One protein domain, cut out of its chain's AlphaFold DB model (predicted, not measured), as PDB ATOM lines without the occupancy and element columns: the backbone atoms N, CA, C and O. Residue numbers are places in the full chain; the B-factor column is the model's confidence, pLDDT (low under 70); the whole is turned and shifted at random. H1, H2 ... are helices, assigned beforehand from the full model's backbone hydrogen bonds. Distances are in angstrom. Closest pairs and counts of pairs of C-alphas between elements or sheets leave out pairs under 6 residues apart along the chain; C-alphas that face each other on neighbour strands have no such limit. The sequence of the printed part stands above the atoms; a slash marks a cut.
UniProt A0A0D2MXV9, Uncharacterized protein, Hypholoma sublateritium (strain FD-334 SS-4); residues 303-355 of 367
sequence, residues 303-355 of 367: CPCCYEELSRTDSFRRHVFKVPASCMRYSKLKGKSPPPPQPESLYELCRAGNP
ATOM      1  N   CYS A 303     -14.939  -1.821 -24.486       91.69
ATOM      2  CA  CYS A 303     -13.911  -0.799 -24.659       91.69
ATOM      3  C   CYS A 303     -12.855  -0.928 -23.545       91.69
ATOM      4  O   CYS A 303     -13.224  -0.803 -22.380       91.69
ATOM      5  N   PRO A 304     -11.555  -1.098 -23.850       87.75
ATOM      6  CA  PRO A 304     -10.513  -1.226 -22.827       87.75
ATOM      7  C   PRO A 304     -10.326   0.043 -21.981       87.75
ATOM      8  O   PRO A 304      -9.778  -0.024 -20.890       87.75
ATOM      9  N   CYS A 305     -10.786   1.204 -22.456       87.62
ATOM     10  CA  CYS A 305     -10.591   2.482 -21.768       87.62
ATOM     11  C   CYS A 305     -11.663   2.779 -20.712       87.62
ATOM     12  O   CYS A 305     -11.393   3.470 -19.734       87.62
ATOM     13  N   CYS A 306     -12.900   2.328 -20.934       89.94
ATOM     14  CA  CYS A 306     -14.027   2.581 -20.029       89.94
ATOM     15  C   CYS A 306     -14.700   1.303 -19.517       89.94
ATOM     16  O   CYS A 306     -15.652   1.391 -18.745       89.94
ATOM     17  N   TYR A 307     -14.225   0.136 -19.966       90.81
ATOM     18  CA  TYR A 307     -14.755  -1.198 -19.677       90.81
ATOM     19  C   TYR A 307     -16.257  -1.348 -19.934       90.81
ATOM     20  O   TYR A 307     -16.913  -2.233 -19.389       90.81
ATOM     21  N   GLU A 308     -16.825  -0.484 -20.774       92.31
ATOM     22  CA  GLU A 308     -18.231  -0.571 -21.121       92.31
ATOM     23  C   GLU A 308     -18.422  -1.580 -22.252       92.31
ATOM     24  O   GLU A 308     -17.781  -1.502 -23.306       92.31
ATOM     25  N   GLU A 309     -19.345  -2.511 -22.028       92.69
ATOM     26  CA  GLU A 309     -19.740  -3.514 -23.007       92.69
ATOM     27  C   GLU A 309     -20.738  -2.913 -23.991       92.69
ATOM     28  O   GLU A 309     -21.893  -2.611 -23.664       92.69
ATOM     29  N   LEU A 310     -20.306  -2.729 -25.232       92.00
ATOM     30  CA  LEU A 310     -21.152  -2.142 -26.257       92.00
ATOM     31  C   LEU A 310     -22.000  -3.216 -26.912       92.00
ATOM     32  O   LEU A 310     -21.556  -4.323 -27.199       92.00
ATOM     33  N   SER A 311     -23.266  -2.899 -27.174       87.25
ATOM     34  CA  SER A 311     -24.208  -3.905 -27.659       87.25
ATOM     35  C   SER A 311     -24.040  -4.268 -29.146       87.25
ATOM     36  O   SER A 311     -24.767  -5.103 -29.684       87.25
ATOM     37  N   ARG A 312     -23.139  -3.585 -29.856       88.50
ATOM     38  CA  ARG A 312     -22.987  -3.710 -31.306       88.50
ATOM     39  C   ARG A 312     -21.568  -3.394 -31.729       88.50
ATOM     40  O   ARG A 312     -20.974  -2.453 -31.207       88.50
ATOM     41  N   THR A 313     -21.103  -4.067 -32.773       87.88
ATOM     42  CA  THR A 313     -19.811  -3.787 -33.408       87.88
ATOM     43  C   THR A 313     -19.742  -2.383 -34.009       87.88
ATOM     44  O   THR A 313     -18.715  -1.724 -33.904       87.88
ATOM     45  N   ASP A 314     -20.831  -1.862 -34.588       90.75
ATOM     46  CA  ASP A 314     -20.859  -0.491 -35.120       90.75
ATOM     47  C   ASP A 314     -20.835   0.566 -34.010       90.75
ATOM     48  O   ASP A 314     -20.146   1.581 -34.136       90.75
ATOM     49  N   SER A 315     -21.536   0.314 -32.899       92.38
ATOM     50  CA  SER A 315     -21.464   1.159 -31.705       92.38
ATOM     51  C   SER A 315     -20.066   1.135 -31.100       92.38
ATOM     52  O   SER A 315     -19.556   2.193 -30.750       92.38
ATOM     53  N   PHE A 316     -19.434  -0.041 -31.046       93.06
ATOM     54  CA  PHE A 316     -18.050  -0.210 -30.619       93.06
ATOM     55  C   PHE A 316     -17.080   0.584 -31.495       93.06
ATOM     56  O   PHE A 316     -16.381   1.448 -30.980       93.06
ATOM     57  N   ARG A 317     -17.114   0.418 -32.822       92.25
ATOM     58  CA  ARG A 317     -16.252   1.184 -33.741       92.25
ATOM     59  C   ARG A 317     -16.431   2.691 -33.566       92.25
ATOM     60  O   ARG A 317     -15.460   3.408 -33.360       92.25
ATOM     61  N   ARG A 318     -17.673   3.187 -33.583       93.50
ATOM     62  CA  ARG A 318     -17.951   4.626 -33.400       93.50
ATOM     63  C   ARG A 318     -17.506   5.147 -32.037       93.50
ATOM     64  O   ARG A 318     -17.127   6.310 -31.936       93.50
ATOM     65  N   HIS A 319     -17.599   4.314 -31.004       93.44
ATOM     66  CA  HIS A 319     -17.110   4.644 -29.675       93.44
ATOM     67  C   HIS A 319     -15.593   4.799 -29.707       93.44
ATOM     68  O   HIS A 319     -15.098   5.877 -29.397       93.44
ATOM     69  N   VAL A 320     -14.896   3.766 -30.171       91.94
ATOM     70  CA  VAL A 320     -13.438   3.672 -30.272       91.94
ATOM     71  C   VAL A 320     -12.821   4.815 -31.090       91.94
ATOM     72  O   VAL A 320     -11.864   5.442 -30.646       91.94
ATOM     73  N   PHE A 321     -13.408   5.164 -32.237       91.56
ATOM     74  CA  PHE A 321     -12.917   6.260 -33.085       91.56
ATOM     75  C   PHE A 321     -12.964   7.640 -32.415       91.56
ATOM     76  O   PHE A 321     -12.259   8.550 -32.836       91.56
ATOM     77  N   LYS A 322     -13.815   7.818 -31.400       93.44
ATOM     78  CA  LYS A 322     -14.027   9.099 -30.706       93.44
ATOM     79  C   LYS A 322     -13.480   9.097 -29.277       93.44
ATOM     80  O   LYS A 322     -13.854   9.957 -28.478       93.44
ATOM     81  N   VAL A 323     -12.652   8.119 -28.932       90.56
ATOM     82  CA  VAL A 323     -11.966   8.055 -27.637       90.56
ATOM     83  C   VAL A 323     -10.915   9.174 -27.581       90.56
ATOM     84  O   VAL A 323     -10.201   9.349 -28.568       90.56
ATOM     85  N   PRO A 324     -10.810   9.943 -26.477       89.00
ATOM     86  CA  PRO A 324     -11.435   9.722 -25.161       89.00
ATOM     87  C   PRO A 324     -12.834  10.338 -24.960       89.00
ATOM     88  O   PRO A 324     -13.542   9.966 -24.019       89.00
ATOM     89  N   ALA A 325     -13.280  11.250 -25.828       91.69
ATOM     90  CA  ALA A 325     -14.529  11.998 -25.642       91.69
ATOM     91  C   ALA A 325     -15.781  11.099 -25.555       91.69
ATOM     92  O   ALA A 325     -16.694  11.358 -24.764       91.69
ATOM     93  N   SER A 326     -15.827  10.021 -26.340       90.56
ATOM     94  CA  SER A 326     -16.913   9.034 -26.310       90.56
ATOM     95  C   SER A 326     -16.996   8.287 -24.979       90.56
ATOM     96  O   SER A 326     -18.100   8.137 -24.452       90.56
ATOM     97  N   CYS A 327     -15.859   7.865 -24.414       90.81
ATOM     98  CA  CYS A 327     -15.781   7.215 -23.107       90.81
ATOM     99  C   CYS A 327     -16.330   8.130 -22.011       90.81
ATOM    100  O   CYS A 327     -17.224   7.728 -21.271       90.81
ATOM    101  N   MET A 328     -15.868   9.385 -21.963       90.12
ATOM    102  CA  MET A 328     -16.331  10.352 -20.961       90.12
ATOM    103  C   MET A 328     -17.833  10.628 -21.070       90.12
ATOM    104  O   MET A 328     -18.540  10.653 -20.060       90.12
ATOM    105  N   ARG A 329     -18.352  10.786 -22.296       91.38
ATOM    106  CA  ARG A 329     -19.791  10.978 -22.522       91.38
ATOM    107  C   ARG A 329     -20.601   9.778 -22.033       91.38
ATOM    108  O   ARG A 329     -21.671   9.968 -21.458       91.38
ATOM    109  N   TYR A 330     -20.104   8.563 -22.259       87.19
ATOM    110  CA  TYR A 330     -20.797   7.346 -21.850       87.19
ATOM    111  C   TYR A 330     -20.821   7.181 -20.327       87.19
ATOM    112  O   TYR A 330     -21.883   6.909 -19.768       87.19
ATOM    113  N   SER A 331     -19.697   7.441 -19.647       88.50
ATOM    114  CA  SER A 331     -19.645   7.449 -18.179       88.50
ATOM    115  C   SER A 331     -20.630   8.459 -17.593       88.50
ATOM    116  O   SER A 331     -21.420   8.102 -16.719       88.50
ATOM    117  N   LYS A 332     -20.691   9.673 -18.159       92.25
ATOM    118  CA  LYS A 332     -21.636  10.716 -17.729       92.25
ATOM    119  C   LYS A 332     -23.099  10.292 -17.891       92.25
ATOM    120  O   LYS A 332     -23.893  10.507 -16.985       92.25
ATOM    121  N   LEU A 333     -23.459   9.661 -19.013       92.00
ATOM    122  CA  LEU A 333     -24.823   9.161 -19.250       92.00
ATOM    123  C   LEU A 333     -25.226   8.045 -18.281       92.00
ATOM    124  O   LEU A 333     -26.398   7.923 -17.941       92.00
ATOM    125  N   LYS A 334     -24.265   7.228 -17.842       90.19
ATOM    126  CA  LYS A 334     -24.486   6.157 -16.864       90.19
ATOM    127  C   LYS A 334     -24.429   6.639 -15.412       90.19
ATOM    128  O   LYS A 334     -24.614   5.818 -14.520       90.19
ATOM    129  N   GLY A 335     -24.143   7.919 -15.170       93.62
ATOM    130  CA  GLY A 335     -23.895   8.440 -13.824       93.62
ATOM    131  C   GLY A 335     -22.643   7.849 -13.163       93.62
ATOM    132  O   GLY A 335     -22.510   7.915 -11.947       93.62
ATOM    133  N   LYS A 336     -21.734   7.255 -13.947       88.88
ATOM    134  CA  LYS A 336     -20.433   6.782 -13.463       88.88
ATOM    135  C   LYS A 336     -19.476   7.973 -13.409       88.88
ATOM    136  O   LYS A 336     -19.546   8.864 -14.262       88.88
ATOM    137  N   SER A 337     -18.566   7.983 -12.436       87.50
ATOM    138  CA  SER A 337     -17.461   8.942 -12.432       87.50
ATOM    139  C   SER A 337     -16.661   8.830 -13.740       87.50
ATOM    140  O   SER A 337     -16.620   7.757 -14.359       87.50
ATOM    141  N   PRO A 338     -16.073   9.937 -14.225       83.81
ATOM    142  CA  PRO A 338     -15.204   9.876 -15.391       83.81
ATOM    143  C   PRO A 338     -14.075   8.868 -15.122       83.81
ATOM    144  O   PRO A 338     -13.561   8.829 -14.000       83.81
ATOM    145  N   PRO A 339     -13.711   8.031 -16.112       77.81
ATOM    146  CA  PRO A 339     -12.608   7.100 -15.935       77.81
ATOM    147  C   PRO A 339     -11.332   7.899 -15.631       77.81
ATOM    148  O   PRO A 339     -11.175   9.001 -16.169       77.81
ATOM    149  N   PRO A 340     -10.431   7.378 -14.778       82.75
ATOM    150  CA  PRO A 340      -9.142   8.018 -14.559       82.75
ATOM    151  C   PRO A 340      -8.427   8.183 -15.909       82.75
ATOM    152  O   PRO A 340      -8.600   7.329 -16.788       82.75
ATOM    153  N   PRO A 341      -7.658   9.271 -16.103       84.12
ATOM    154  CA  PRO A 341      -6.904   9.477 -17.331       84.12
ATOM    155  C   PRO A 341      -5.990   8.270 -17.553       84.12
ATOM    156  O   PRO A 341      -5.140   7.959 -16.720       84.12
ATOM    157  N   GLN A 342      -6.225   7.551 -18.648       85.56
ATOM    158  CA  GLN A 342      -5.405   6.414 -19.047       85.56
ATOM    159  C   GLN A 342      -4.218   6.925 -19.877       85.56
ATOM    160  O   GLN A 342      -4.324   7.991 -20.489       85.56
ATOM    161  N   PRO A 343      -3.088   6.200 -19.919       88.19
ATOM    162  CA  PRO A 343      -1.984   6.536 -20.814       88.19
ATOM    163  C   PRO A 343      -2.438   6.542 -22.283       88.19
ATOM    164  O   PRO A 343      -3.245   5.703 -22.691       88.19
ATOM    165  N   GLU A 344      -1.875   7.452 -23.087       87.44
ATOM    166  CA  GLU A 344      -2.233   7.621 -24.509       87.44
ATOM    167  C   GLU A 344      -2.088   6.320 -25.313       87.44
ATOM    168  O   GLU A 344      -2.912   6.026 -26.177       87.44
ATOM    169  N   SER A 345      -1.130   5.465 -24.943       87.69
ATOM    170  CA  SER A 345      -0.924   4.150 -25.558       87.69
ATOM    171  C   SER A 345      -2.160   3.244 -25.489       87.69
ATOM    172  O   SER A 345      -2.453   2.528 -26.445       87.69
ATOM    173  N   LEU A 346      -2.946   3.289 -24.406       83.12
ATOM    174  CA  LEU A 346      -4.190   2.515 -24.319       83.12
ATOM    175  C   LEU A 346      -5.269   3.064 -25.255       83.12
ATOM    176  O   LEU A 346      -6.056   2.290 -25.804       83.12
ATOM    177  N   TYR A 347      -5.303   4.380 -25.468       84.12
ATOM    178  CA  TYR A 347      -6.215   4.999 -26.427       84.12
ATOM    179  C   TYR A 347      -5.831   4.663 -27.872       84.12
ATOM    180  O   TYR A 347      -6.722   4.412 -28.684       84.12
ATOM    181  N   GLU A 348      -4.537   4.589 -28.182       86.31
ATOM    182  CA  GLU A 348      -4.033   4.140 -29.483       86.31
ATOM    183  C   GLU A 348      -4.352   2.665 -29.750       86.31
ATOM    184  O   GLU A 348      -4.882   2.350 -30.817       86.31
ATOM    185  N   LEU A 349      -4.146   1.770 -28.773       83.88
ATOM    186  CA  LEU A 349      -4.559   0.362 -28.885       83.88
ATOM    187  C   LEU A 349      -6.061   0.229 -29.132       83.88
ATOM    188  O   LEU A 349      -6.503  -0.571 -29.959       83.88
ATOM    189  N   CYS A 350      -6.852   1.030 -28.418       81.88
ATOM    190  CA  CYS A 350      -8.289   1.081 -28.604       81.88
ATOM    191  C   CYS A 350      -8.606   1.493 -30.049       81.88
ATOM    192  O   CYS A 350      -9.270   0.733 -30.753       81.88
ATOM    193  N   ARG A 351      -8.065   2.628 -30.526       83.06
ATOM    194  CA  ARG A 351      -8.255   3.148 -31.898       83.06
ATOM    195  C   ARG A 351      -7.815   2.172 -32.986       83.06
ATOM    196  O   ARG A 351      -8.481   2.099 -34.015       83.06
ATOM    197  N   ALA A 352      -6.761   1.395 -32.748       83.62
ATOM    198  CA  ALA A 352      -6.280   0.369 -33.670       83.62
ATOM    199  C   ALA A 352      -7.274  -0.792 -33.870       83.62
ATOM    200  O   ALA A 352      -7.053  -1.647 -34.725       83.62
ATOM    201  N   GLY A 353      -8.372  -0.851 -33.104       70.44
ATOM    202  CA  GLY A 353      -9.401  -1.882 -33.246       70.44
ATOM    203  C   GLY A 353      -8.954  -3.265 -32.773       70.44
ATOM    204  O   GLY A 353      -9.687  -4.231 -32.968       70.44
ATOM    205  N   ASN A 354      -7.793  -3.337 -32.121       68.25
ATOM    206  CA  ASN A 354      -7.234  -4.531 -31.503       68.25
ATOM    207  C   ASN A 354      -7.269  -4.355 -29.980       68.25
ATOM    208  O   ASN A 354      -6.212  -4.169 -29.367       68.25
ATOM    209  N   PRO A 355      -8.459  -4.360 -29.342       60.66
ATOM    210  CA  PRO A 355      -8.502  -4.347 -27.892       60.66
ATOM    211  C   PRO A 355      -7.746  -5.588 -27.397       60.66
ATOM    212  O   PRO A 355      -8.004  -6.693 -27.889       60.66
TER     213      PRO A 355
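AT A GLANCE: This is residues 303 to 355 of the 367 residues of an uncharacterized protein of Hypholoma sublateritium (strain FD-334 SS-4) (UniProt A0A0D2MXV9). Three short helices stand round a bend in the chain: H2 turns off from the end of H1 at a corner, residues 334 to 343 swing round in an arc with no named element, and H3 runs back toward the end of H1. Before them, residues 303 to 312 make a turn and lead to the start of H1. The printed part has 53 residues with three named helices, in the order H1, H2, H3, and no named strand; its class is all helix, though under half of the residues, 26 of the 53, are in named elements. The whole is compact, with a radius of gyration of the C-alphas of 10.1 A, and its C-alphas span 27 by 26 by 14 A.

HOW THE PARTS SIT: Start at Cys 303 and go along to H1, residues 313 to 321. Next comes H2, residues 325 to 333, which touches H1 only at the corner by their link, and only just, with 3 pairs of C-alphas within 8 A. Look at His 319 and Ser 326, whose C-alphas are the closest of the two helices at 5.5 A. The lines of H1 and H2 stand at a steep tilt of 64 degrees, opposite ways. Go on to H3, residues 344 to 351, and you find that H2 and H3 are apart. H3 only just touches H1, with 3 pairs of C-alphas within 8 A; the closest are those of Val 320 and Arg 351, 5.5 A apart. H1 and H3 stand at a shallow tilt of 32 degrees, opposite ways. In H1, H2 and H3 every O i to N i+4 pair of the backbone is within hydrogen-bond range.

IN THESE COORDINATES: Find C-alpha 313 at (-19.811, -3.787, -33.408); from there H1 runs 12.2 A to C-alpha 321 at (-12.917, 6.260, -33.085). H2 begins at Ala 325 and ends at Leu 333, 12.4 A from first to last C-alpha. H3 begins at Glu 344 and runs 10.5 A to C-alpha 351 at (-8.255, 3.148, -31.898).

THE WHOLE: Look for the two C-alphas farthest apart, those of Gly 335 and Ala 352, at 27.7 A. The first and last printed C-alphas, of Cys 303 and Pro 355, are 7.2 A apart. The printed part has no cut. The link from H1 to H2 is tight, with 3 residues, and the one from H2 to H3 is short, with 10. In the B-factor column the mean pLDDT of the printed part is 87.5, and the model's confidence is under 70 at residues 354 to 355.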